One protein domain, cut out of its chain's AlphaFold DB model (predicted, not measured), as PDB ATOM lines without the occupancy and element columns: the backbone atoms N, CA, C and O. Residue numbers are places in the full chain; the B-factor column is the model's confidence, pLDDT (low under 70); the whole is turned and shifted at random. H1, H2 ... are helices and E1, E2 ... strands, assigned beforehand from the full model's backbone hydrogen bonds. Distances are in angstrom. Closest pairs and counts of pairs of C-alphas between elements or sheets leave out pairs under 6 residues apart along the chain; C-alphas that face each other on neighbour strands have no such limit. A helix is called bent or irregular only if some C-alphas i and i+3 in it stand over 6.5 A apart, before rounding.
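What this domain is: This is residues 111 to 290 of the 290 residues of the protein "CHRD domain-containing protein" of Flavobacterium sp. CLA17 (UniProt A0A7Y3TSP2). One antiparallel sheet of eight strands is bent back on itself like a flattened, nearly closed barrel: E1, E2, E3 and E6 face E4, E7 and E9 across it, E5 is the hinge, and the edge strands E1 and E9 come near each other. H2 sits at one end of this folded sheet, while H1 stands away from it among long loops. The printed part has 180 residues, with two named helices and ten named strands in the order E1, E2, E3, H1, E4, E5, E6, H2, E7, E8, E9, E10; the sheet's order is E1, E2, E3, E6, E5, E4, E7, E9. The class is mixed, helices and strands, with 74 residues, under half, in named elements. The whole is compact, with a radius of gyration of the C-alphas of 15.5 A and spans of 48 by 35 by 28 A.

How they stand to each other: E1, residues 113 to 115, forms a hairpin with E2, residues 131 to 138, where N 113 and O 134 are 2.9 A apart. E2 forms another with E3, residues 143 to 151, with N 135 and O 147 at 2.8 A. These three make a meander, each strand the antiparallel neighbour of the one before; E4, residues 200 to 204, E5, residues 219 to 227, and E6, residues 234 to 241, make a second. E3 is beside E6, with N 144 and O 240 at 2.8 A. E5 is staggered: residues 224 to 227 pair with E6, N 224 and O 237 being 2.8 A apart, and residues 219 to 223 with E4, N 202 and O 221 being 2.8 A apart. E7, residues 255 to 259, is the antiparallel neighbour of E4, with N 203 and O 256 at 2.7 A, and E9, residues 278 to 281, is the antiparallel neighbour of E7, with N 259 and O 278 at 2.8 A. The closest C-alphas of E1 and E9, those of Ala 115 and Leu 280, are 5.6 A apart. H2, residues 244 to 251, is on the sheet at a height of 6.9 A, over none of its strands. H1, residues 178 to 186, is not on the sheet. In both helices every O i to N i+4 pair is within hydrogen-bond range. E7 runs on into E8, residues 261 to 263, which pairs antiparallel with residues 156 to 157. E10, residues 287 to 289, pairs with no named strand.

Where its parts are: E1 begins at C-alpha 113 (-29.833, -4.593, -11.756). E2 is 23.5 A long, E3 26.6 A, E5 21.4 A, E6 23.8 A and H1 12.5 A. E10 ends at C-alpha 289 (-18.199, -15.043, -11.579).

The domain as a whole: The printed part has no cut; the C-alphas of Pro 168 and Ala 290, the farthest apart, are 49.7 A apart. The link from E3 to H1 is long, with 26 residues. Mean pLDDT of the printed part is 75.6, with 48 residues under 70, among them 205 to 218.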
ATOM      1  N   ASN A 111     -23.168  -6.591 -11.058       89.25
ATOM      2  CA  ASN A 111     -23.550  -5.446 -11.872       89.25
ATOM      3  C   ASN A 111     -24.825  -4.805 -11.302       89.25
ATOM      4  O   ASN A 111     -25.540  -5.405 -10.500       89.25
ATOM      5  N   GLN A 112     -25.135  -3.586 -11.737       91.88
ATOM      6  CA  GLN A 112     -26.404  -2.951 -11.391       91.88
ATOM      7  C   GLN A 112     -27.563  -3.728 -12.035       91.88
ATOM      8  O   GLN A 112     -27.540  -4.018 -13.234       91.88
ATOM      9  N   ALA A 113     -28.576  -4.069 -11.240       88.69
ATOM     10  CA  ALA A 113     -29.833  -4.593 -11.756       88.69
ATOM     11  C   ALA A 113     -30.665  -3.424 -12.296       88.69
ATOM     12  O   ALA A 113     -30.796  -2.408 -11.616       88.69
ATOM     13  N   GLU A 114     -31.235  -3.570 -13.491       86.94
ATOM     14  CA  GLU A 114     -32.054  -2.546 -14.145       86.94
ATOM     15  C   GLU A 114     -33.348  -3.154 -14.684       86.94
ATOM     16  O   GLU A 114     -33.343  -4.241 -15.265       86.94
ATOM     17  N   ALA A 115     -34.425  -2.387 -14.569       81.56
ATOM     18  CA  ALA A 115     -35.736  -2.679 -15.121       81.56
ATOM     19  C   ALA A 115     -36.267  -1.403 -15.789       81.56
ATOM     20  O   ALA A 115     -36.605  -0.428 -15.115       81.56
ATOM     21  N   LYS A 116     -36.253  -1.358 -17.128       73.94
ATOM     22  CA  LYS A 116     -36.430  -0.108 -17.908       73.94
ATOM     23  C   LYS A 116     -37.883   0.258 -18.185       73.94
ATOM     24  O   LYS A 116     -38.191   1.437 -18.313       73.94
ATOM     25  N   SER A 117     -38.734  -0.747 -18.307       70.62
ATOM     26  CA  SER A 117     -40.185  -0.625 -18.345       70.62
ATOM     27  C   SER A 117     -40.758  -1.993 -18.045       70.62
ATOM     28  O   SER A 117     -40.205  -2.984 -18.532       70.62
ATOM     29  N   GLY A 118     -41.882  -2.060 -17.346       58.53
ATOM     30  CA  GLY A 118     -42.489  -3.359 -17.093       58.53
ATOM     31  C   GLY A 118     -43.038  -4.035 -18.372       58.53
ATOM     32  O   GLY A 118     -43.194  -5.250 -18.398       58.53
ATOM     33  N   ALA A 119     -43.235  -3.302 -19.478       56.34
ATOM     34  CA  ALA A 119     -43.768  -3.844 -20.738       56.34
ATOM     35  C   ALA A 119     -42.929  -4.937 -21.420       56.34
ATOM     36  O   ALA A 119     -43.441  -5.661 -22.275       56.34
ATOM     37  N   GLU A 120     -41.655  -5.073 -21.054       52.69
ATOM     38  CA  GLU A 120     -40.773  -6.130 -21.563       52.69
ATOM     39  C   GLU A 120     -40.562  -7.261 -20.537       52.69
ATOM     40  O   GLU A 120     -39.769  -8.175 -20.775       52.69
ATOM     41  N   GLU A 121     -41.265  -7.228 -19.399       55.84
ATOM     42  CA  GLU A 121     -41.007  -8.107 -18.260       55.84
ATOM     43  C   GLU A 121     -42.031  -9.247 -18.155       55.84
ATOM     44  O   GLU A 121     -43.231  -9.069 -17.985       55.84
ATOM     45  N   PHE A 122     -41.521 -10.470 -18.281       51.62
ATOM     46  CA  PHE A 122     -42.254 -11.730 -18.154       51.62
ATOM     47  C   PHE A 122     -42.673 -12.005 -16.686       51.62
ATOM     48  O   PHE A 122     -41.859 -11.738 -15.792       51.62
ATOM     49  N   PRO A 123     -43.847 -12.620 -16.384       49.47
ATOM     50  CA  PRO A 123     -44.816 -13.277 -17.279       49.47
ATOM     51  C   PRO A 123     -46.076 -12.463 -17.608       49.47
ATOM     52  O   PRO A 123     -46.905 -12.938 -18.388       49.47
ATOM     53  N   PHE A 124     -46.271 -11.290 -17.003       51.56
ATOM     54  CA  PHE A 124     -47.505 -10.527 -17.160       51.56
ATOM     55  C   PHE A 124     -47.266  -9.324 -18.069       51.56
ATOM     56  O   PHE A 124     -46.396  -8.510 -17.772       51.56
ATOM     57  N   PRO A 125     -48.039  -9.172 -19.158       51.38
ATOM     58  CA  PRO A 125     -48.069  -7.917 -19.887       51.38
ATOM     59  C   PRO A 125     -48.432  -6.798 -18.912       51.38
ATOM     60  O   PRO A 125     -49.493  -6.848 -18.293       51.38
ATOM     61  N   ASN A 126     -47.566  -5.802 -18.785       59.12
ATOM     62  CA  ASN A 126     -47.896  -4.540 -18.144       59.12
ATOM     63  C   ASN A 126     -47.496  -3.394 -19.088       59.12
ATOM     64  O   ASN A 126     -46.764  -3.598 -20.052       59.12
ATOM     65  N   ASP A 127     -48.039  -2.205 -18.890       63.44
ATOM     66  CA  ASP A 127     -47.785  -1.029 -19.727       63.44
ATOM     67  C   ASP A 127     -47.110   0.103 -18.942       63.44
ATOM     68  O   ASP A 127     -46.999   1.234 -19.433       63.44
ATOM     69  N   SER A 128     -46.597  -0.233 -17.755       70.69
ATOM     70  CA  SER A 128     -45.947   0.703 -16.857       70.69
ATOM     71  C   SER A 128     -44.697   1.302 -17.477       70.69
ATOM     72  O   SER A 128     -43.790   0.612 -17.962       70.69
ATOM     73  N   LYS A 129     -44.628   2.633 -17.408       77.94
ATOM     74  CA  LYS A 129     -43.427   3.412 -17.747       77.94
ATOM     75  C   LYS A 129     -42.418   3.451 -16.604       77.94
ATOM     76  O   LYS A 129     -41.347   4.037 -16.770       77.94
ATOM     77  N   GLY A 130     -42.772   2.848 -15.471       83.38
ATOM     78  CA  GLY A 130     -41.937   2.775 -14.295       83.38
ATOM     79  C   GLY A 130     -40.609   2.112 -14.614       83.38
ATOM     80  O   GLY A 130     -40.533   1.143 -15.373       83.38
ATOM     81  N   SER A 131     -39.556   2.648 -14.016       87.62
ATOM     82  CA  SER A 131     -38.232   2.048 -14.072       87.62
ATOM     83  C   SER A 131     -37.644   1.938 -12.683       87.62
ATOM     84  O   SER A 131     -37.921   2.765 -11.808       87.62
ATOM     85  N   SER A 132     -36.817   0.922 -12.485       89.19
ATOM     86  CA  SER A 132     -36.061   0.757 -11.257       89.19
ATOM     87  C   SER A 132     -34.641   0.290 -11.535       89.19
ATOM     88  O   SER A 132     -34.325  -0.280 -12.584       89.19
ATOM     89  N   GLU A 133     -33.772   0.579 -10.580       92.88
ATOM     90  CA  GLU A 133     -32.389   0.138 -10.586       92.88
ATOM     91  C   GLU A 133     -31.943  -0.182  -9.162       92.88
ATOM     92  O   GLU A 133     -32.380   0.471  -8.213       92.88
ATOM     93  N   ALA A 134     -31.061  -1.164  -8.997       94.31
ATOM     94  CA  ALA A 134     -30.534  -1.523  -7.686       94.31
ATOM     95  C   ALA A 134     -29.094  -2.024  -7.746       94.31
ATOM     96  O   ALA A 134     -28.716  -2.801  -8.623       94.31
ATOM     97  N   ASN A 135     -28.310  -1.603  -6.758       95.69
ATOM     98  CA  ASN A 135     -27.025  -2.198  -6.436       95.69
ATOM     99  C   ASN A 135     -27.228  -3.285  -5.384       95.69
ATOM    100  O   ASN A 135     -27.982  -3.101  -4.423       95.69
ATOM    101  N   LEU A 136     -26.528  -4.400  -5.573       94.12
ATOM    102  CA  LEU A 136     -26.604  -5.571  -4.712       94.12
ATOM    103  C   LEU A 136     -25.240  -5.837  -4.086       94.12
ATOM    104  O   LEU A 136     -24.203  -5.662  -4.732       94.12
ATOM    105  N   SER A 137     -25.235  -6.310  -2.847       93.62
ATOM    106  CA  SER A 137     -24.054  -6.937  -2.268       93.62
ATOM    107  C   SER A 137     -24.431  -8.114  -1.382       93.62
ATOM    108  O   SER A 137     -25.507  -8.154  -0.794       93.62
ATOM    109  N   LEU A 138     -23.522  -9.082  -1.313       91.44
ATOM    110  CA  LEU A 138     -23.598 -10.248  -0.447       91.44
ATOM    111  C   LEU A 138     -22.224 -10.408   0.197       91.44
ATOM    112  O   LEU A 138     -21.227 -10.491  -0.524       91.44
ATOM    113  N   ASP A 139     -22.159 -10.388   1.526       88.94
ATOM    114  CA  ASP A 139     -20.902 -10.604   2.244       88.94
ATOM    115  C   ASP A 139     -20.637 -12.091   2.548       88.94
ATOM    116  O   ASP A 139     -21.445 -12.970   2.253       88.94
ATOM    117  N   ASP A 140     -19.473 -12.386   3.128       80.56
ATOM    118  CA  ASP A 140     -19.038 -13.746   3.470       80.56
ATOM    119  C   ASP A 140     -19.799 -14.373   4.646       80.56
ATOM    120  O   ASP A 140     -19.591 -15.542   4.968       80.56
ATOM    121  N   LYS A 141     -20.685 -13.606   5.284       83.06
ATOM    122  CA  LYS A 141     -21.605 -14.065   6.324       83.06
ATOM    123  C   LYS A 141     -23.030 -14.212   5.794       83.06
ATOM    124  O   LYS A 141     -23.927 -14.462   6.584       83.06
ATOM    125  N   GLY A 142     -23.248 -14.024   4.493       84.44
ATOM    126  CA  GLY A 142     -24.573 -14.093   3.894       84.44
ATOM    127  C   GLY A 142     -25.424 -12.840   4.103       84.44
ATOM    128  O   GLY A 142     -26.610 -12.876   3.781       84.44
ATOM    129  N   ASN A 143     -24.869 -11.725   4.603       91.25
ATOM    130  CA  ASN A 143     -25.625 -10.473   4.681       91.25
ATOM    131  C   ASN A 143     -25.837  -9.929   3.273       91.25
ATOM    132  O   ASN A 143     -24.889  -9.510   2.601       91.25
ATOM    133  N   PHE A 144     -27.091  -9.938   2.844       92.94
ATOM    134  CA  PHE A 144     -27.536  -9.397   1.579       92.94
ATOM    135  C   PHE A 144     -28.031  -7.970   1.763       92.94
ATOM    136  O   PHE A 144     -28.858  -7.678   2.633       92.94
ATOM    137  N   LYS A 145     -27.530  -7.083   0.908       95.50
ATOM    138  CA  LYS A 145     -27.909  -5.680   0.878       95.50
ATOM    139  C   LYS A 145     -28.433  -5.309  -0.500       95.50
ATOM    140  O   LYS A 145     -27.813  -5.623  -1.515       95.50
ATOM    141  N   VAL A 146     -29.540  -4.576  -0.506       95.44
ATOM    142  CA  VAL A 146     -30.106  -3.936  -1.698       95.44
ATOM    143  C   VAL A 146     -30.154  -2.440  -1.451       95.44
ATOM    144  O   VAL A 146     -30.663  -2.001  -0.421       95.44
ATOM    145  N   GLU A 147     -29.643  -1.664  -2.398       97.06
ATOM    146  CA  GLU A 147     -29.798  -0.211  -2.439       97.06
ATOM    147  C   GLU A 147     -30.209   0.193  -3.847       97.06
ATOM    148  O   GLU A 147     -29.412   0.122  -4.786       97.06
ATOM    149  N   GLY A 148     -31.465   0.595  -3.997       95.12
ATOM    150  CA  GLY A 148     -32.039   0.909  -5.293       95.12
ATOM    151  C   GLY A 148     -32.962   2.110  -5.276       95.12
ATOM    152  O   GLY A 148     -33.255   2.697  -4.233       95.12
ATOM    153  N   SER A 149     -33.429   2.458  -6.465       94.75
ATOM    154  CA  SER A 149     -34.401   3.517  -6.683       94.75
ATOM    155  C   SER A 149     -35.436   3.100  -7.713       94.75
ATOM    156  O   SER A 149     -35.211   2.200  -8.522       94.75
ATOM    157  N   PHE A 150     -36.581   3.762  -7.656       91.88
ATOM    158  CA  PHE A 150     -37.676   3.581  -8.591       91.88
ATOM    159  C   PHE A 150     -38.229   4.949  -8.996       91.88
ATOM    160  O   PHE A 150     -38.180   5.903  -8.212       91.88
ATOM    161  N   LYS A 151     -38.722   5.075 -10.229       91.31
ATOM    162  CA  LYS A 151     -39.264   6.328 -10.774       91.31
ATOM    163  C   LYS A 151     -40.317   6.071 -11.842       91.31
ATOM    164  O   LYS A 151     -40.307   5.014 -12.470       91.31
ATOM    165  N   ASP A 152     -41.151   7.079 -12.077       87.62
ATOM    166  CA  ASP A 152     -42.152   7.116 -13.149       87.62
ATOM    167  C   ASP A 152     -43.188   5.976 -13.084       87.62
ATOM    168  O   ASP A 152     -43.729   5.574 -14.112       87.62
ATOM    169  N   PHE A 153     -43.472   5.451 -11.885       84.31
ATOM    170  CA  PHE A 153     -44.532   4.455 -11.698       84.31
ATOM    171  C   PHE A 153     -45.912   5.086 -11.873       84.31
ATOM    172  O   PHE A 153     -46.124   6.255 -11.549       84.31
ATOM    173  N   ASP A 154     -46.879   4.300 -12.343       78.12
ATOM    174  CA  ASP A 154     -48.253   4.779 -12.513       78.12
ATOM    175  C   ASP A 154     -48.963   5.022 -11.171       78.12
ATOM    176  O   ASP A 154     -49.848   5.876 -11.095       78.12
ATOM    177  N   GLY A 155     -48.505   4.376 -10.093       79.31
ATOM    178  CA  GLY A 155     -48.996   4.589  -8.734       79.31
ATOM    179  C   GLY A 155     -47.938   4.408  -7.650       79.31
ATOM    180  O   GLY A 155     -46.790   4.052  -7.923       79.31
ATOM    181  N   ALA A 156     -48.346   4.625  -6.398       82.62
ATOM    182  CA  ALA A 156     -47.474   4.378  -5.252       82.62
ATOM    183  C   ALA A 156     -47.268   2.881  -4.995       82.62
ATOM    184  O   ALA A 156     -48.203   2.100  -5.230       82.62
ATOM    185  N   PRO A 157     -46.077   2.472  -4.498       85.06
ATOM    186  CA  PRO A 157     -45.846   1.100  -4.071       85.06
ATOM    187  C   PRO A 157     -46.918   0.649  -3.082       85.06
ATOM    188  O   PRO A 157     -47.325   1.407  -2.197       85.06
ATOM    189  N   LEU A 158     -47.372  -0.591  -3.222       81.12
ATOM    190  CA  LEU A 158     -48.390  -1.168  -2.352       81.12
ATOM    191  C   LEU A 158     -47.944  -1.101  -0.873       81.12
ATOM    192  O   LEU A 158     -46.763  -1.225  -0.567       81.12
ATOM    193  N   PHE A 159     -48.878  -0.868   0.051       83.50
ATOM    194  CA  PHE A 159     -48.629  -0.760   1.501       83.50
ATOM    195  C   PHE A 159     -47.711   0.392   1.953       83.50
ATOM    196  O   PHE A 159     -47.458   0.539   3.152       83.50
ATOM    197  N   SER A 160     -47.233   1.241   1.039       81.44
ATOM    198  CA  SER A 160     -46.337   2.351   1.379       81.44
ATOM    199  C   SER A 160     -47.025   3.510   2.109       81.44
ATOM    200  O   SER A 160     -46.346   4.334   2.725       81.44
ATOM    201  N   GLN A 161     -48.359   3.562   2.097       75.56
ATOM    202  CA  GLN A 161     -49.169   4.582   2.771       75.56
ATOM    203  C   GLN A 161     -50.061   3.982   3.879       75.56
ATOM    204  O   GLN A 161     -50.901   4.682   4.449       75.56
ATOM    205  N   GLY A 162     -49.866   2.703   4.234       76.12
ATOM    206  CA  GLY A 162     -50.653   1.996   5.257       76.12
ATOM    207  C   GLY A 162     -52.010   1.486   4.759       76.12
ATOM    208  O   GLY A 162     -52.942   1.307   5.550       76.12
ATOM    209  N   GLU A 163     -52.123   1.288   3.451       75.38
ATOM    210  CA  GLU A 163     -53.308   0.827   2.744       75.38
ATOM    211  C   GLU A 163     -53.730  -0.568   3.214       75.38
ATOM    212  O   GLU A 163     -52.912  -1.423   3.547       75.38
ATOM    213  N   LYS A 164     -55.043  -0.804   3.232       75.56
ATOM    214  CA  LYS A 164     -55.635  -2.107   3.579       75.56
ATOM    215  C   LYS A 164     -56.579  -2.639   2.506       75.56
ATOM    216  O   LYS A 164     -57.180  -3.690   2.685       75.56
ATOM    217  N   GLU A 165     -56.739  -1.889   1.424       72.75
ATOM    218  CA  GLU A 165     -57.658  -2.166   0.326       72.75
ATOM    219  C   GLU A 165     -56.990  -1.714  -0.983       72.75
ATOM    220  O   GLU A 165     -56.126  -0.835  -0.963       72.75
ATOM    221  N   ILE A 166     -57.367  -2.330  -2.108       67.94
ATOM    222  CA  ILE A 166     -56.975  -1.872  -3.450       67.94
ATOM    223  C   ILE A 166     -57.894  -0.723  -3.884       67.94
ATOM    224  O   ILE A 166     -59.068  -0.709  -3.507       67.94
ATOM    225  N   ASP A 167     -57.376   0.223  -4.681       66.81
ATOM    226  CA  ASP A 167     -58.225   1.218  -5.342       66.81
ATOM    227  C   ASP A 167     -59.296   0.482  -6.168       66.81
ATOM    228  O   ASP A 167     -58.952  -0.291  -7.062       66.81
ATOM    229  N   PRO A 168     -60.600   0.690  -5.915       66.12
ATOM    230  CA  PRO A 168     -61.657  -0.011  -6.641       66.12
ATOM    231  C   PRO A 168     -61.668   0.271  -8.154       66.12
ATOM    232  O   PRO A 168     -62.414  -0.383  -8.881       66.12
ATOM    233  N   LYS A 169     -60.898   1.258  -8.629       64.06
ATOM    234  CA  LYS A 169     -60.703   1.577 -10.046       64.06
ATOM    235  C   LYS A 169     -59.437   0.968 -10.649       64.06
ATOM    236  O   LYS A 169     -59.261   1.112 -11.854       64.06
ATOM    237  N   ALA A 170     -58.585   0.326  -9.852       65.06
ATOM    238  CA  ALA A 170     -57.390  -0.342 -10.346       65.06
ATOM    239  C   ALA A 170     -57.760  -1.412 -11.381       65.06
ATOM    240  O   ALA A 170     -58.602  -2.280 -11.128       65.06
ATOM    241  N   GLU A 171     -57.121  -1.361 -12.547       61.38
ATOM    242  CA  GLU A 171     -57.270  -2.397 -13.562       61.38
ATOM    243  C   GLU A 171     -56.350  -3.581 -13.234       61.38
ATOM    244  O   GLU A 171     -55.146  -3.420 -13.058       61.38
ATOM    245  N   ILE A 172     -56.919  -4.788 -13.149       62.25
ATOM    246  CA  ILE A 172     -56.164  -6.025 -12.926       62.25
ATOM    247  C   ILE A 172     -56.049  -6.778 -14.260       62.25
ATOM    248  O   ILE A 172     -56.952  -7.525 -14.639       62.25
ATOM    249  N   LEU A 173     -54.937  -6.609 -14.983       55.88
ATOM    250  CA  LEU A 173     -54.765  -7.159 -16.345       55.88
ATOM    251  C   LEU A 173     -54.832  -8.687 -16.430       55.88
ATOM    252  O   LEU A 173     -55.185  -9.230 -17.475       55.88
ATOM    253  N   ASN A 174     -54.509  -9.397 -15.346       58.12
ATOM    254  CA  ASN A 174     -54.593 -10.859 -15.313       58.12
ATOM    255  C   ASN A 174     -55.989 -11.382 -14.907       58.12
ATOM    256  O   ASN A 174     -56.186 -12.595 -14.850       58.12
ATOM    257  N   GLY A 175     -56.952 -10.492 -14.626       61.72
ATOM    258  CA  GLY A 175     -58.322 -10.845 -14.243       61.72
ATOM    259  C   GLY A 175     -58.485 -11.400 -12.823       61.72
ATOM    260  O   GLY A 175     -59.554 -11.919 -12.503       61.72
ATOM    261  N   SER A 176     -57.452 -11.317 -11.977       67.12
ATOM    262  CA  SER A 176     -57.542 -11.720 -10.567       67.12
ATOM    263  C   SER A 176     -58.510 -10.826  -9.789       67.12
ATOM    264  O   SER A 176     -58.689  -9.657 -10.121       67.12
ATOM    265  N   ASP A 177     -59.105 -11.361  -8.719       70.69
ATOM    266  CA  ASP A 177     -59.909 -10.566  -7.784       70.69
ATOM    267  C   ASP A 177     -58.983  -9.664  -6.942       70.69
ATOM    268  O   ASP A 177     -58.208 -10.191  -6.131       70.69
ATOM    269  N   PRO A 178     -59.061  -8.325  -7.086       70.56
ATOM    270  CA  PRO A 178     -58.223  -7.418  -6.315       70.56
ATOM    271  C   PRO A 178     -58.384  -7.622  -4.808       70.56
ATOM    272  O   PRO A 178     -57.408  -7.628  -4.057       70.56
ATOM    273  N   LYS A 179     -59.614  -7.843  -4.334       74.00
ATOM    274  CA  LYS A 179     -59.852  -7.989  -2.901       74.00
ATOM    275  C   LYS A 179     -59.150  -9.231  -2.355       74.00
ATOM    276  O   LYS A 179     -58.494  -9.153  -1.318       74.00
ATOM    277  N   ALA A 180     -59.264 -10.354  -3.061       75.19
ATOM    278  CA  ALA A 180     -58.616 -11.600  -2.663       75.19
ATOM    279  C   ALA A 180     -57.082 -11.466  -2.621       75.19
ATOM    280  O   ALA A 180     -56.447 -12.023  -1.726       75.19
ATOM    281  N   LEU A 181     -56.492 -10.701  -3.545       72.06
ATOM    282  CA  LEU A 181     -55.053 -10.433  -3.565       72.06
ATOM    283  C   LEU A 181     -54.597  -9.646  -2.330       72.06
ATOM    284  O   LEU A 181     -53.669 -10.071  -1.643       72.06
ATOM    285  N   VAL A 182     -55.272  -8.538  -2.002       75.44
ATOM    286  CA  VAL A 182     -54.936  -7.729  -0.812       75.44
ATOM    287  C   VAL A 182     -55.117  -8.520   0.466       75.44
ATOM    288  O   VAL A 182     -54.236  -8.497   1.323       75.44
ATOM    289  N   ASP A 183     -56.236  -9.234   0.593       78.19
ATOM    290  CA  ASP A 183     -56.506 -10.071   1.760       78.19
ATOM    291  C   ASP A 183     -55.391 -11.121   1.944       78.19
ATOM    292  O   ASP A 183     -54.979 -11.394   3.072       78.19
ATOM    293  N   GLY A 184     -54.864 -11.667   0.840       77.69
ATOM    294  CA  GLY A 184     -53.731 -12.590   0.837       77.69
ATOM    295  C   GLY A 184     -52.441 -11.972   1.379       77.69
ATOM    296  O   GLY A 184     -51.803 -12.572   2.242       77.69
ATOM    297  N   PHE A 185     -52.078 -10.767   0.931       77.81
ATOM    298  CA  PHE A 185     -50.907 -10.050   1.451       77.81
ATOM    299  C   PHE A 185     -51.075  -9.661   2.926       77.81
ATOM    300  O   PHE A 185     -50.177  -9.880   3.734       77.81
ATOM    301  N   LEU A 186     -52.243  -9.141   3.314       81.00
ATOM    302  CA  LEU A 186     -52.512  -8.722   4.695       81.00
ATOM    303  C   LEU A 186     -52.574  -9.888   5.690       81.00
ATOM    304  O   LEU A 186     -52.404  -9.670   6.891       81.00
ATOM    305  N   ALA A 187     -52.803 -11.117   5.218       80.31
ATOM    306  CA  ALA A 187     -52.700 -12.317   6.044       80.31
ATOM    307  C   ALA A 187     -51.254 -12.610   6.488       80.31
ATOM    308  O   ALA A 187     -51.052 -13.354   7.450       80.31
ATOM    309  N   VAL A 188     -50.266 -12.005   5.819       76.31
ATOM    310  CA  VAL A 188     -48.827 -12.168   6.056       76.31
ATOM    311  C   VAL A 188     -48.194 -10.774   6.216       76.31
ATOM    312  O   VAL A 188     -47.466 -10.304   5.343       76.31
ATOM    313  N   PRO A 189     -48.491 -10.060   7.318       80.06
ATOM    314  CA  PRO A 189     -48.049  -8.675   7.503       80.06
ATOM    315  C   PRO A 189     -46.539  -8.546   7.744       80.06
ATOM    316  O   PRO A 189     -45.994  -7.446   7.643       80.06
ATOM    317  N   GLU A 190     -45.877  -9.654   8.078       83.00
ATOM    318  CA  GLU A 190     -44.433  -9.765   8.236       83.00
ATOM    319  C   GLU A 190     -43.963 -11.094   7.635       83.00
ATOM    320  O   GLU A 190     -44.689 -12.093   7.691       83.00
ATOM    321  N   ASP A 191     -42.761 -11.112   7.063       81.38
ATOM    322  CA  ASP A 191     -42.126 -12.365   6.664       81.38
ATOM    323  C   ASP A 191     -41.593 -13.134   7.890       81.38
ATOM    324  O   ASP A 191     -41.682 -12.684   9.035       81.38
ATOM    325  N   LYS A 192     -41.042 -14.333   7.670       74.62
ATOM    326  CA  LYS A 192     -40.556 -15.200   8.759       74.62
ATOM    327  C   LYS A 192     -39.442 -14.579   9.606       74.62
ATOM    328  O   LYS A 192     -39.251 -15.022  10.735       74.62
ATOM    329  N   GLU A 193     -38.725 -13.597   9.071       75.12
ATOM    330  CA  GLU A 193     -37.629 -12.908   9.755       75.12
ATOM    331  C   GLU A 193     -38.099 -11.579  10.384       75.12
ATOM    332  O   GLU A 193     -37.306 -10.855  10.985       75.12
ATOM    333  N   GLY A 194     -39.399 -11.269  10.295       80.88
ATOM    334  CA  GLY A 194     -40.012 -10.080  10.882       80.88
ATOM    335  C   GLY A 194     -39.906  -8.825  10.015       80.88
ATOM    336  O   GLY A 194     -40.208  -7.730  10.500       80.88
ATOM    337  N   ASN A 195     -39.486  -8.937   8.748       83.00
ATOM    338  CA  ASN A 195     -39.530  -7.788   7.844       83.00
ATOM    339  C   ASN A 195     -40.988  -7.461   7.540       83.00
ATOM    340  O   ASN A 195     -41.801  -8.363   7.363       83.00
ATOM    341  N   LYS A 196     -41.324  -6.175   7.475       87.44
ATOM    342  CA  LYS A 196     -42.707  -5.726   7.292       87.44
ATOM    343  C   LYS A 196     -43.136  -5.796   5.841       87.44
ATOM    344  O   LYS A 196     -42.358  -5.479   4.944       87.44
ATOM    345  N   LEU A 197     -44.400  -6.144   5.641       83.75
ATOM    346  CA  LEU A 197     -45.055  -6.122   4.345       83.75
ATOM    347  C   LEU A 197     -44.896  -4.749   3.679       83.75
ATOM    348  O   LEU A 197     -45.161  -3.707   4.280       83.75
ATOM    349  N   SER A 198     -44.476  -4.776   2.422       86.69
ATOM    350  CA  SER A 198     -44.272  -3.605   1.568       86.69
ATOM    351  C   SER A 198     -44.798  -3.867   0.157       86.69
ATOM    352  O   SER A 198     -45.374  -4.917  -0.102       86.69
ATOM    353  N   GLY A 199     -44.592  -2.950  -0.779       82.19
ATOM    354  CA  GLY A 199     -44.920  -3.183  -2.183       82.19
ATOM    355  C   GLY A 199     -43.794  -3.878  -2.929       82.19
ATOM    356  O   GLY A 199     -43.898  -4.059  -4.135       82.19
ATOM    357  N   THR A 200     -42.685  -4.203  -2.260       87.75
ATOM    358  CA  THR A 200     -41.487  -4.731  -2.907       87.75
ATOM    359  C   THR A 200     -40.990  -5.982  -2.233       87.75
ATOM    360  O   THR A 200     -40.546  -5.935  -1.087       87.75
ATOM    361  N   HIS A 201     -41.006  -7.099  -2.949       86.38
ATOM    362  CA  HIS A 201     -40.676  -8.400  -2.377       86.38
ATOM    363  C   HIS A 201     -39.666  -9.151  -3.228       86.38
ATOM    364  O   HIS A 201     -39.679  -9.071  -4.454       86.38
ATOM    365  N   LEU A 202     -38.790  -9.891  -2.551       85.88
ATOM    366  CA  LEU A 202     -37.854 -10.826  -3.151       85.88
ATOM    367  C   LEU A 202     -38.584 -12.127  -3.457       85.88
ATOM    368  O   LEU A 202     -39.179 -12.722  -2.563       85.88
ATOM    369  N   HIS A 203     -38.473 -12.582  -4.690       80.62
ATOM    370  CA  HIS A 203     -39.038 -13.823  -5.175       80.62
ATOM    371  C   HIS A 203     -37.958 -14.810  -5.592       80.62
ATOM    372  O   HIS A 203     -36.858 -14.424  -5.994       80.62
ATOM    373  N   PHE A 204     -38.322 -16.087  -5.548       74.94
ATOM    374  CA  PHE A 204     -37.547 -17.183  -6.115       74.94
ATOM    375  C   PHE A 204     -38.220 -17.688  -7.392       74.94
ATOM    376  O   PHE A 204     -39.414 -17.941  -7.397       74.94
ATOM    377  N   SER A 205     -37.457 -17.835  -8.473       66.94
ATOM    378  CA  SER A 205     -37.899 -18.402  -9.751       66.94
ATOM    379  C   SER A 205     -36.791 -19.316 -10.277       66.94
ATOM    380  O   SER A 205     -35.801 -18.804 -10.814       66.94
ATOM    381  N   PRO A 206     -36.921 -20.649 -10.169       57.69
ATOM    382  CA  PRO A 206     -35.915 -21.555 -10.703       57.69
ATOM    383  C   PRO A 206     -35.828 -21.408 -12.230       57.69
ATOM    384  O   PRO A 206     -36.834 -21.412 -12.942       57.69
ATOM    385  N   SER A 207     -34.610 -21.254 -12.750       44.88
ATOM    386  CA  SER A 207     -34.341 -21.229 -14.191       44.88
ATOM    387  C   SER A 207     -34.418 -22.639 -14.802       44.88
ATOM    388  O   SER A 207     -34.087 -23.623 -14.141       44.88
ATOM    389  N   GLY A 208     -34.834 -22.756 -16.072       43.72
ATOM    390  CA  GLY A 208     -34.738 -24.019 -16.834       43.72
ATOM    391  C   GLY A 208     -36.002 -24.523 -17.536       43.72
ATOM    392  O   GLY A 208     -35.957 -25.570 -18.165       43.72
ATOM    393  N   ASP A 209     -37.114 -23.801 -17.479       39.75
ATOM    394  CA  ASP A 209     -38.313 -24.138 -18.250       39.75
ATOM    395  C   ASP A 209     -38.259 -23.519 -19.658       39.75
ATOM    396  O   ASP A 209     -37.975 -22.327 -19.798       39.75
ATOM    397  N   ASP A 210     -38.603 -24.297 -20.690       37.12
ATOM    398  CA  ASP A 210     -38.781 -23.863 -22.088       37.12
ATOM    399  C   ASP A 210     -39.763 -22.677 -22.241       37.12
ATOM    400  O   ASP A 210     -39.821 -22.031 -23.290       37.12
ATOM    401  N   ARG A 211     -40.543 -22.381 -21.193       40.19
ATOM    402  CA  ARG A 211     -41.470 -21.246 -21.081       40.19
ATOM    403  C   ARG A 211     -40.822 -19.947 -20.579       40.19
ATOM    404  O   ARG A 211     -41.508 -18.934 -20.563       40.19
ATOM    405  N   GLY A 212     -39.535 -19.959 -20.218       35.94
ATOM    406  CA  GLY A 212     -38.757 -18.792 -19.794       35.94
ATOM    407  C   GLY A 212     -39.140 -18.282 -18.405       35.94
ATOM    408  O   GLY A 212     -39.984 -17.420 -18.300       35.94
ATOM    409  N   ASN A 213     -38.485 -18.769 -17.344       39.31
ATOM    410  CA  ASN A 213     -38.615 -18.289 -15.955       39.31
ATOM    411  C   ASN A 213     -40.064 -18.099 -15.466       39.31
ATOM    412  O   ASN A 213     -40.577 -16.981 -15.401       39.31
ATOM    413  N   PHE A 214     -40.701 -19.199 -15.062       43.47
ATOM    414  CA  PHE A 214     -41.948 -19.170 -14.297       43.47
ATOM    415  C   PHE A 214     -41.789 -18.215 -13.100       43.47
ATOM    416  O   PHE A 214     -40.933 -18.445 -12.249       43.47
ATOM    417  N   ALA A 215     -42.586 -17.142 -13.029       45.41
ATOM    418  CA  ALA A 215     -42.717 -16.369 -11.798       45.41
ATOM    419  C   ALA A 215     -43.447 -17.243 -10.781       45.41
ATOM    420  O   ALA A 215     -44.673 -17.226 -10.683       45.41
ATOM    421  N   ASP A 216     -42.690 -18.078 -10.081       49.66
ATOM    422  CA  ASP A 216     -43.169 -18.663  -8.849       49.66
ATOM    423  C   ASP A 216     -43.384 -17.487  -7.879       49.66
ATOM    424  O   ASP A 216     -42.465 -16.742  -7.531       49.66
ATOM    425  N   ALA A 217     -44.649 -17.249  -7.518       53.53
ATOM    426  CA  ALA A 217     -45.091 -16.149  -6.656       53.53
ATOM    427  C   ALA A 217     -44.586 -16.285  -5.208       53.53
ATOM    428  O   ALA A 217     -44.969 -15.512  -4.334       53.53
ATOM    429  N   THR A 218     -43.715 -17.258  -4.959       66.62
ATOM    430  CA  THR A 218     -42.944 -17.440  -3.745       66.62
ATOM    431  C   THR A 218     -42.263 -16.145  -3.318       66.62
ATOM    432  O   THR A 218     -41.273 -15.729  -3.914       66.62
ATOM    433  N   VAL A 219     -42.777 -15.529  -2.253       71.44
ATOM    434  CA  VAL A 219     -42.105 -14.425  -1.572       71.44
ATOM    435  C   VAL A 219     -41.134 -14.986  -0.536       71.44
ATOM    436  O   VAL A 219     -41.521 -15.725   0.369       71.44
ATOM    437  N   VAL A 220     -39.866 -14.612  -0.681       78.81
ATOM    438  CA  VAL A 220     -38.746 -15.007   0.179       78.81
ATOM    439  C   VAL A 220     -38.540 -13.978   1.289       78.81
ATOM    440  O   VAL A 220     -38.427 -14.351   2.456       78.81
ATOM    441  N   ARG A 221     -38.494 -12.685   0.941       87.19
ATOM    442  CA  ARG A 221     -38.278 -11.568   1.878       87.19
ATOM    443  C   ARG A 221     -39.018 -10.315   1.440       87.19
ATOM    444  O   ARG A 221     -39.158 -10.069   0.242       87.19
ATOM    445  N   PHE A 222     -39.418  -9.491   2.399       89.31
ATOM    446  CA  PHE A 222     -39.922  -8.149   2.110       89.31
ATOM    447  C   PHE A 222     -38.779  -7.120   2.093       89.31
ATOM    448  O   PHE A 222     -37.886  -7.153   2.938       89.31
ATOM    449  N   LEU A 223     -38.791  -6.217   1.108       91.62
ATOM    450  CA  LEU A 223     -37.860  -5.089   0.992       91.62
ATOM    451  C   LEU A 223     -38.558  -3.812   1.455       91.62
ATOM    452  O   LEU A 223     -39.771  -3.681   1.355       91.62
ATOM    453  N   GLU A 224     -37.809  -2.830   1.926       92.06
ATOM    454  CA  GLU A 224     -38.367  -1.549   2.337       92.06
ATOM    455  C   GLU A 224     -38.545  -0.602   1.148       92.06
ATOM    456  O   GLU A 224     -37.697  -0.522   0.255       92.06
ATOM    457  N   ASN A 225     -39.629   0.176   1.182       90.38
ATOM    458  CA  ASN A 225     -39.861   1.287   0.270       90.38
ATOM    459  C   ASN A 225     -39.833   2.608   1.037       90.38
ATOM    460  O   ASN A 225     -40.556   2.783   2.014       90.38
ATOM    461  N   THR A 226     -39.055   3.573   0.547       91.69
ATOM    462  CA  THR A 226     -39.187   4.979   0.948       91.69
ATOM    463  C   THR A 226     -39.709   5.767  -0.241       91.69
ATOM    464  O   THR A 226     -39.000   5.911  -1.234       91.69
ATOM    465  N   VAL A 227     -40.940   6.265  -0.146       90.38
ATOM    466  CA  VAL A 227     -41.622   6.951  -1.252       90.38
ATOM    467  C   VAL A 227     -41.417   8.462  -1.157       90.38
ATOM    468  O   VAL A 227     -41.502   9.047  -0.074       90.38
ATOM    469  N   ASN A 228     -41.137   9.100  -2.292       91.94
ATOM    470  CA  ASN A 228     -41.029  10.550  -2.405       91.94
ATOM    471  C   ASN A 228     -42.413  11.219  -2.361       91.94
ATOM    472  O   ASN A 228     -43.457  10.578  -2.435       91.94
ATOM    473  N   ALA A 229     -42.427  12.550  -2.268       88.12
ATOM    474  CA  ALA A 229     -43.667  13.326  -2.177       88.12
ATOM    475  C   ALA A 229     -44.578  13.216  -3.416       88.12
ATOM    476  O   ALA A 229     -45.759  13.536  -3.317       88.12
ATOM    477  N   ASP A 230     -44.040  12.796  -4.565       86.38
ATOM    478  CA  ASP A 230     -44.811  12.558  -5.792       86.38
ATOM    479  C   ASP A 230     -45.583  11.230  -5.772       86.38
ATOM    480  O   ASP A 230     -46.396  10.989  -6.656       86.38
ATOM    481  N   GLY A 231     -45.323  10.358  -4.793       85.25
ATOM    482  CA  GLY A 231     -45.928   9.035  -4.707       85.25
ATOM    483  C   GLY A 231     -45.456   8.045  -5.776       85.25
ATOM    484  O   GLY A 231     -45.832   6.890  -5.694       85.25
ATOM    485  N   LYS A 232     -44.644   8.450  -6.758       85.94
ATOM    486  CA  LYS A 232     -44.323   7.674  -7.978       85.94
ATOM    487  C   LYS A 232     -42.832   7.407  -8.154       85.94
ATOM    488  O   LYS A 232     -42.419   6.706  -9.082       85.94
ATOM    489  N   SER A 233     -42.017   7.971  -7.271       90.44
ATOM    490  CA  SER A 233     -40.587   7.723  -7.191       90.44
ATOM    491  C   SER A 233     -40.142   7.486  -5.751       90.44
ATOM    492  O   SER A 233     -40.850   7.807  -4.794       90.44
ATOM    493  N   GLY A 234     -38.957   6.912  -5.578       93.62
ATOM    494  CA  GLY A 234     -38.426   6.636  -4.252       93.62
ATOM    495  C   GLY A 234     -37.236   5.693  -4.253       93.62
ATOM    496  O   GLY A 234     -36.590   5.475  -5.276       93.62
ATOM    497  N   ASN A 235     -36.961   5.141  -3.074       95.19
ATOM    498  CA  ASN A 235     -35.869   4.208  -2.835       95.19
ATOM    499  C   ASN A 235     -36.390   2.829  -2.426       95.19
ATOM    500  O   ASN A 235     -37.441   2.707  -1.789       95.19
ATOM    501  N   ILE A 236     -35.596   1.817  -2.763       93.94
ATOM    502  CA  ILE A 236     -35.750   0.425  -2.344       93.94
ATOM    503  C   ILE A 236     -34.545   0.084  -1.476       93.94
ATOM    504  O   ILE A 236     -33.409   0.365  -1.870       93.94
ATOM    505  N   SER A 237     -34.767  -0.550  -0.330       95.00
ATOM    506  CA  SER A 237     -33.665  -1.022   0.506       95.00
ATOM    507  C   SER A 237     -33.934  -2.362   1.169       95.00
ATOM    508  O   SER A 237     -35.060  -2.687   1.524       95.00
ATOM    509  N   ALA A 238     -32.871  -3.130   1.375       93.12
ATOM    510  CA  ALA A 238     -32.875  -4.296   2.247       93.12
ATOM    511  C   ALA A 238     -31.503  -4.493   2.882       93.12
ATOM    512  O   ALA A 238     -30.480  -4.133   2.296       93.12
ATOM    513  N   ASN A 239     -31.506  -5.064   4.083       94.06
ATOM    514  CA  ASN A 239     -30.305  -5.474   4.793       94.06
ATOM    515  C   ASN A 239     -30.653  -6.615   5.758       94.06
ATOM    516  O   ASN A 239     -31.139  -6.363   6.861       94.06
ATOM    517  N   PHE A 240     -30.440  -7.854   5.325       91.94
ATOM    518  CA  PHE A 240     -30.735  -9.051   6.113       91.94
ATOM    519  C   PHE A 240     -29.806 -10.208   5.741       91.94
ATOM    520  O   PHE A 240     -29.211 -10.227   4.665       91.94
ATOM    521  N   GLU A 241     -29.694 -11.189   6.632       89.06
ATOM    522  CA  GLU A 241     -28.959 -12.426   6.376       89.06
ATOM    523  C   GLU A 241     -29.810 -13.370   5.510       89.06
ATOM    524  O   GLU A 241     -30.961 -13.675   5.839       89.06
ATOM    525  N   LEU A 242     -29.252 -13.806   4.379       83.94
ATOM    526  CA  LEU A 242     -29.830 -14.865   3.561       83.94
ATOM    527  C   LEU A 242     -29.438 -16.222   4.118       83.94
ATOM    528  O   LEU A 242     -28.283 -16.456   4.484       83.94
ATOM    529  N   LYS A 243     -30.385 -17.153   4.092       80.19
ATOM    530  CA  LYS A 243     -30.093 -18.552   4.377       80.19
ATOM    531  C   LYS A 243     -29.190 -19.138   3.286       80.19
ATOM    532  O   LYS A 243     -29.147 -18.616   2.174       80.19
ATOM    533  N   PRO A 244     -28.444 -20.207   3.581       76.31
ATOM    534  CA  PRO A 244     -27.472 -20.784   2.649       76.31
ATOM    535  C   PRO A 244     -28.068 -21.162   1.282       76.31
ATOM    536  O   PRO A 244     -27.458 -20.958   0.233       76.31
ATOM    537  N   ASP A 245     -29.291 -21.667   1.293       72.62
ATOM    538  CA  ASP A 245     -30.087 -22.047   0.133       72.62
ATOM    539  C   ASP A 245     -30.595 -20.820  -0.659       72.62
ATOM    540  O   ASP A 245     -30.542 -20.795  -1.891       72.62
ATOM    541  N   GLU A 246     -30.973 -19.740   0.026       80.00
ATOM    542  CA  GLU A 246     -31.286 -18.437  -0.580       80.00
ATOM    543  C   GLU A 246     -30.039 -17.758  -1.177       80.00
ATOM    544  O   GLU A 246     -30.116 -17.154  -2.249       80.00
ATOM    545  N   GLN A 247     -28.873 -17.882  -0.532       81.31
ATOM    546  CA  GLN A 247     -27.590 -17.415  -1.073       81.31
ATOM    547  C   GLN A 247     -27.256 -18.159  -2.370       81.31
ATOM    548  O   GLN A 247     -26.884 -17.537  -3.365       81.31
ATOM    549  N   ALA A 248     -27.427 -19.484  -2.386       75.50
ATOM    550  CA  ALA A 248     -27.229 -20.287  -3.585       75.50
ATOM    551  C   ALA A 248     -28.196 -19.881  -4.706       75.50
ATOM    552  O   ALA A 248     -27.774 -19.725  -5.852       75.50
ATOM    553  N   ALA A 249     -29.469 -19.636  -4.381       76.88
ATOM    554  CA  ALA A 249     -30.456 -19.142  -5.334       76.88
ATOM    555  C   ALA A 249     -30.090 -17.765  -5.913       76.88
ATOM    556  O   ALA A 249     -30.202 -17.567  -7.126       76.88
ATOM    557  N   LEU A 250     -29.631 -16.829  -5.071       82.19
ATOM    558  CA  LEU A 250     -29.170 -15.508  -5.504       82.19
ATOM    559  C   LEU A 250     -28.014 -15.642  -6.492       82.19
ATOM    560  O   LEU A 250     -28.059 -15.092  -7.589       82.19
ATOM    561  N   LEU A 251     -26.993 -16.407  -6.112       78.19
ATOM    562  CA  LEU A 251     -25.777 -16.573  -6.895       78.19
ATOM    563  C   LEU A 251     -25.997 -17.401  -8.174       78.19
ATOM    564  O   LEU A 251     -25.292 -17.206  -9.160       78.19
ATOM    565  N   ALA A 252     -27.002 -18.279  -8.201       74.06
ATOM    566  CA  ALA A 252     -27.452 -18.965  -9.414       74.06
ATOM    567  C   ALA A 252     -28.269 -18.060 -10.358       74.06
ATOM    568  O   ALA A 252     -28.562 -18.447 -11.490       74.06
ATOM    569  N   GLY A 253     -28.635 -16.858  -9.909       74.12
ATOM    570  CA  GLY A 253     -29.450 -15.912 -10.657       74.12
ATOM    571  C   GLY A 253     -30.940 -16.254 -10.697       74.12
ATOM    572  O   GLY A 253     -31.636 -15.858 -11.633       74.12
ATOM    573  N   ASN A 254     -31.418 -16.998  -9.697       75.69
ATOM    574  CA  ASN A 254     -32.802 -17.458  -9.573       75.69
ATOM    575  C   ASN A 254     -33.654 -16.555  -8.664       75.69
ATOM    576  O   ASN A 254     -34.812 -16.874  -8.403       75.69
ATOM    577  N   LEU A 255     -33.107 -15.442  -8.166       80.06
ATOM    578  CA  LEU A 255     -33.864 -14.449  -7.404       80.06
ATOM    579  C   LEU A 255     -34.186 -13.210  -8.243       80.06
ATOM    580  O   LEU A 255     -33.452 -12.827  -9.157       80.06
ATOM    581  N   TYR A 256     -35.299 -12.568  -7.914       80.88
ATOM    582  CA  TYR A 256     -35.695 -11.278  -8.470       80.88
ATOM    583  C   TYR A 256     -36.523 -10.503  -7.452       80.88
ATOM    584  O   TYR A 256     -37.169 -11.112  -6.608       80.88
ATOM    585  N   ALA A 257     -36.531  -9.175  -7.524       85.81
ATOM    586  CA  ALA A 257     -37.453  -8.367  -6.734       85.81
ATOM    587  C   ALA A 257     -38.586  -7.839  -7.617       85.81
ATOM    588  O   ALA A 257     -38.318  -7.290  -8.684       85.81
ATOM    589  N   ASN A 258     -39.828  -7.980  -7.162       81.56
ATOM    590  CA  ASN A 258     -40.984  -7.341  -7.781       81.56
ATOM    591  C   ASN A 258     -41.372  -6.101  -6.995       81.56
ATOM    592  O   ASN A 258     -41.437  -6.148  -5.770       81.56
ATOM    593  N   LEU A 259     -41.662  -5.022  -7.712       83.50
ATOM    594  CA  LEU A 259     -42.256  -3.800  -7.201       83.50
ATOM    595  C   LEU A 259     -43.692  -3.718  -7.698       83.50
ATOM    596  O   LEU A 259     -43.921  -3.455  -8.875       83.50
ATOM    597  N   HIS A 260     -44.647  -3.909  -6.800       79.50
ATOM    598  CA  HIS A 260     -46.065  -3.737  -7.062       79.50
ATOM    599  C   HIS A 260     -46.493  -2.325  -6.668       79.50
ATOM    600  O   HIS A 260     -46.260  -1.885  -5.538       79.50
ATOM    601  N   SER A 261     -47.170  -1.628  -7.578       75.50
ATOM    602  CA  SER A 261     -47.870  -0.378  -7.277       75.50
ATOM    603  C   SER A 261     -49.377  -0.563  -7.394       75.50
ATOM    604  O   SER A 261     -49.851  -1.538  -7.974       75.50
ATOM    605  N   ASN A 262     -50.139   0.319  -6.750       71.25
ATOM    606  CA  ASN A 262     -51.584   0.125  -6.654       71.25
ATOM    607  C   ASN A 262     -52.400   1.401  -6.426       71.25
ATOM    608  O   ASN A 262     -53.541   1.487  -6.864       71.25
ATOM    609  N   VAL A 263     -51.846   2.394  -5.730       68.75
ATOM    610  CA  VAL A 263     -52.600   3.620  -5.450       68.75
ATOM    611  C   VAL A 263     -52.456   4.584  -6.614       68.75
ATOM    612  O   VAL A 263     -51.351   5.061  -6.890       68.75
ATOM    613  N   ASP A 264     -53.579   4.901  -7.252       71.06
ATOM    614  CA  ASP A 264     -53.670   5.934  -8.278       71.06
ATOM    615  C   ASP A 264     -53.618   7.320  -7.637       71.06
ATOM    616  O   ASP A 264     -54.630   7.987  -7.412       71.06
ATOM    617  N   VAL A 265     -52.403   7.750  -7.299       71.06
ATOM    618  CA  VAL A 265     -52.170   9.044  -6.646       71.06
ATOM    619  C   VAL A 265     -52.627  10.234  -7.501       71.06
ATOM    620  O   VAL A 265     -52.931  11.290  -6.946       71.06
ATOM    621  N   ASP A 266     -52.734  10.060  -8.824       72.94
ATOM    622  CA  ASP A 266     -53.108  11.118  -9.770       72.94
ATOM    623  C   ASP A 266     -54.593  11.065 -10.185       72.94
ATOM    624  O   ASP A 266     -55.115  12.036 -10.740       72.94
ATOM    625  N   GLY A 267     -55.290   9.960  -9.903       70.69
ATOM    626  CA  GLY A 267     -56.690   9.740 -10.265       70.69
ATOM    627  C   GLY A 267     -56.929   9.549 -11.770       70.69
ATOM    628  O   GLY A 267     -58.033   9.843 -12.244       70.69
ATOM    629  N   ASP A 268     -55.909   9.133 -12.528       71.25
ATOM    630  CA  ASP A 268     -55.959   8.987 -13.987       71.25
ATOM    631  C   ASP A 268     -56.373   7.586 -14.481       71.25
ATOM    632  O   ASP A 268     -56.555   7.385 -15.686       71.25
ATOM    633  N   GLY A 269     -56.588   6.657 -13.551       66.06
ATOM    634  CA  GLY A 269     -57.042   5.290 -13.758       66.06
ATOM    635  C   GLY A 269     -55.952   4.312 -14.189       66.06
ATOM    636  O   GLY A 269     -56.302   3.210 -14.595       66.06
ATOM    637  N   LYS A 270     -54.666   4.694 -14.157       66.12
ATOM    638  CA  LYS A 270     -53.573   3.827 -14.637       66.12
ATOM    639  C   LYS A 270     -52.904   2.990 -13.557       66.12
ATOM    640  O   LYS A 270     -52.302   1.965 -13.875       66.12
ATOM    641  N   ALA A 271     -52.982   3.398 -12.292       65.12
ATOM    642  CA  ALA A 271     -52.420   2.584 -11.224       65.12
ATOM    643  C   ALA A 271     -53.266   1.327 -10.983       65.12
ATOM    644  O   ALA A 271     -54.495   1.360 -11.043       65.12
ATOM    645  N   GLY A 272     -52.590   0.226 -10.671       57.41
ATOM    646  CA  GLY A 272     -53.231  -1.032 -10.340       57.41
ATOM    647  C   GLY A 272     -52.242  -2.185 -10.228       57.41
ATOM    648  O   GLY A 272     -51.111  -2.144 -10.712       57.41
ATOM    649  N   PHE A 273     -52.690  -3.239  -9.562       58.72
ATOM    650  CA  PHE A 273     -52.000  -4.521  -9.527       58.72
ATOM    651  C   PHE A 273     -52.576  -5.405 -10.642       58.72
ATOM    652  O   PHE A 273     -53.782  -5.555 -10.667       58.72
ATOM    653  N   PRO A 274     -51.833  -6.052 -11.554       53.72
ATOM    654  CA  PRO A 274     -50.391  -6.032 -11.769       53.72
ATOM    655  C   PRO A 274     -49.932  -4.967 -12.796       53.72
ATOM    656  O   PRO A 274     -48.826  -5.071 -13.320       53.72
ATOM    657  N   THR A 275     -50.756  -3.966 -13.152       47.06
ATOM    658  CA  THR A 275     -50.441  -2.992 -14.230       47.06
ATOM    659  C   THR A 275     -49.194  -2.157 -13.954       47.06
ATOM    660  O   THR A 275     -48.499  -1.770 -14.886       47.06
ATOM    661  N   GLY A 276     -48.880  -1.910 -12.683       52.41
ATOM    662  CA  GLY A 276     -47.729  -1.120 -12.263       52.41
ATOM    663  C   GLY A 276     -46.568  -1.946 -11.711       52.41
ATOM    664  O   GLY A 276     -45.921  -1.505 -10.757       52.41
ATOM    665  N   GLU A 277     -46.354  -3.147 -12.253       66.75
ATOM    666  CA  GLU A 277     -45.252  -4.030 -11.875       66.75
ATOM    667  C   GLU A 277     -43.935  -3.649 -12.550       66.75
ATOM    668  O   GLU A 277     -43.878  -3.286 -13.725       66.75
ATOM    669  N   ASN A 278     -42.855  -3.764 -11.787       73.88
ATOM    670  CA  ASN A 278     -41.498  -3.670 -12.300       73.88
ATOM    671  C   ASN A 278     -40.619  -4.693 -11.570       73.88
ATOM    672  O   ASN A 278     -40.709  -4.836 -10.348       73.88
ATOM    673  N   ARG A 279     -39.796  -5.422 -12.316       75.38
ATOM    674  CA  ARG A 279     -39.054  -6.591 -11.854       75.38
ATOM    675  C   ARG A 279     -37.552  -6.379 -11.985       75.38
ATOM    676  O   ARG A 279     -36.964  -6.491 -13.058       75.38
ATOM    677  N   LEU A 280     -36.883  -6.239 -10.849       76.94
ATOM    678  CA  LEU A 280     -35.426  -6.269 -10.772       76.94
ATOM    679  C   LEU A 280     -34.927  -7.714 -10.817       76.94
ATOM    680  O   LEU A 280     -34.946  -8.435  -9.820       76.94
ATOM    681  N   ASN A 281     -34.472  -8.148 -11.989       75.44
ATOM    682  CA  ASN A 281     -33.908  -9.482 -12.180       75.44
ATOM    683  C   ASN A 281     -32.465  -9.558 -11.674       75.44
ATOM    684  O   ASN A 281     -31.612  -8.835 -12.178       75.44
ATOM    685  N   PHE A 282     -32.159 -10.498 -10.776       78.00
ATOM    686  CA  PHE A 282     -30.793 -10.726 -10.280       78.00
ATOM    687  C   PHE A 282     -30.117 -11.888 -11.012       78.00
ATOM    688  O   PHE A 282     -29.472 -12.728 -10.403       78.00
ATOM    689  N   ASN A 283     -30.308 -11.973 -12.329       70.69
ATOM    690  CA  ASN A 283     -29.864 -13.103 -13.151       70.69
ATOM    691  C   ASN A 283     -28.338 -13.113 -13.400       70.69
ATOM    692  O   ASN A 283     -27.594 -12.274 -12.906       70.69
ATOM    693  N   GLN A 284     -27.869 -14.029 -14.251       64.12
ATOM    694  CA  GLN A 284     -26.448 -14.199 -14.606       64.12
ATOM    695  C   GLN A 284     -25.791 -13.005 -15.333       64.12
ATOM    696  O   GLN A 284     -24.591 -13.025 -15.573       64.12
ATOM    697  N   LYS A 285     -26.551 -11.976 -15.736       68.75
ATOM    698  CA  LYS A 285     -25.978 -10.699 -16.210       68.75
ATOM    699  C   LYS A 285     -25.722  -9.726 -15.062       68.75
ATOM    700  O   LYS A 285     -24.958  -8.780 -15.221       68.75
ATOM    701  N   VAL A 286     -26.403  -9.931 -13.938       76.56
ATOM    702  CA  VAL A 286     -26.235  -9.169 -12.704       76.56
ATOM    703  C   VAL A 286     -25.177  -9.827 -11.830       76.56
ATOM    704  O   VAL A 286     -24.315  -9.122 -11.333       76.56
ATOM    705  N   VAL A 287     -25.189 -11.153 -11.686       75.06
ATOM    706  CA  VAL A 287     -24.157 -11.897 -10.949       75.06
ATOM    707  C   VAL A 287     -23.118 -12.446 -11.918       75.06
ATOM    708  O   VAL A 287     -23.414 -13.346 -12.703       75.06
ATOM    709  N   GLU A 288     -21.893 -11.933 -11.846       76.19
ATOM    710  CA  GLU A 288     -20.762 -12.404 -12.647       76.19
ATOM    711  C   GLU A 288     -19.759 -13.143 -11.769       76.19
ATOM    712  O   GLU A 288     -19.399 -12.652 -10.705       76.19
ATOM    713  N   PHE A 289     -19.280 -14.299 -12.227       71.88
ATOM    714  CA  PHE A 289     -18.199 -15.043 -11.579       71.88
ATOM    715  C   PHE A 289     -16.864 -14.777 -12.282       71.88
ATOM    716  O   PHE A 289     -16.829 -14.660 -13.510       71.88
ATOM    717  N   ALA A 290     -15.785 -14.692 -11.498       65.31
ATOM    718  CA  ALA A 290     -14.415 -14.480 -11.978       65.31
ATOM    719  C   ALA A 290     -13.747 -15.755 -12.527       65.31
ATOM    720  O   ALA A 290     -14.073 -16.871 -12.057       65.31
TER     721      ALA A 290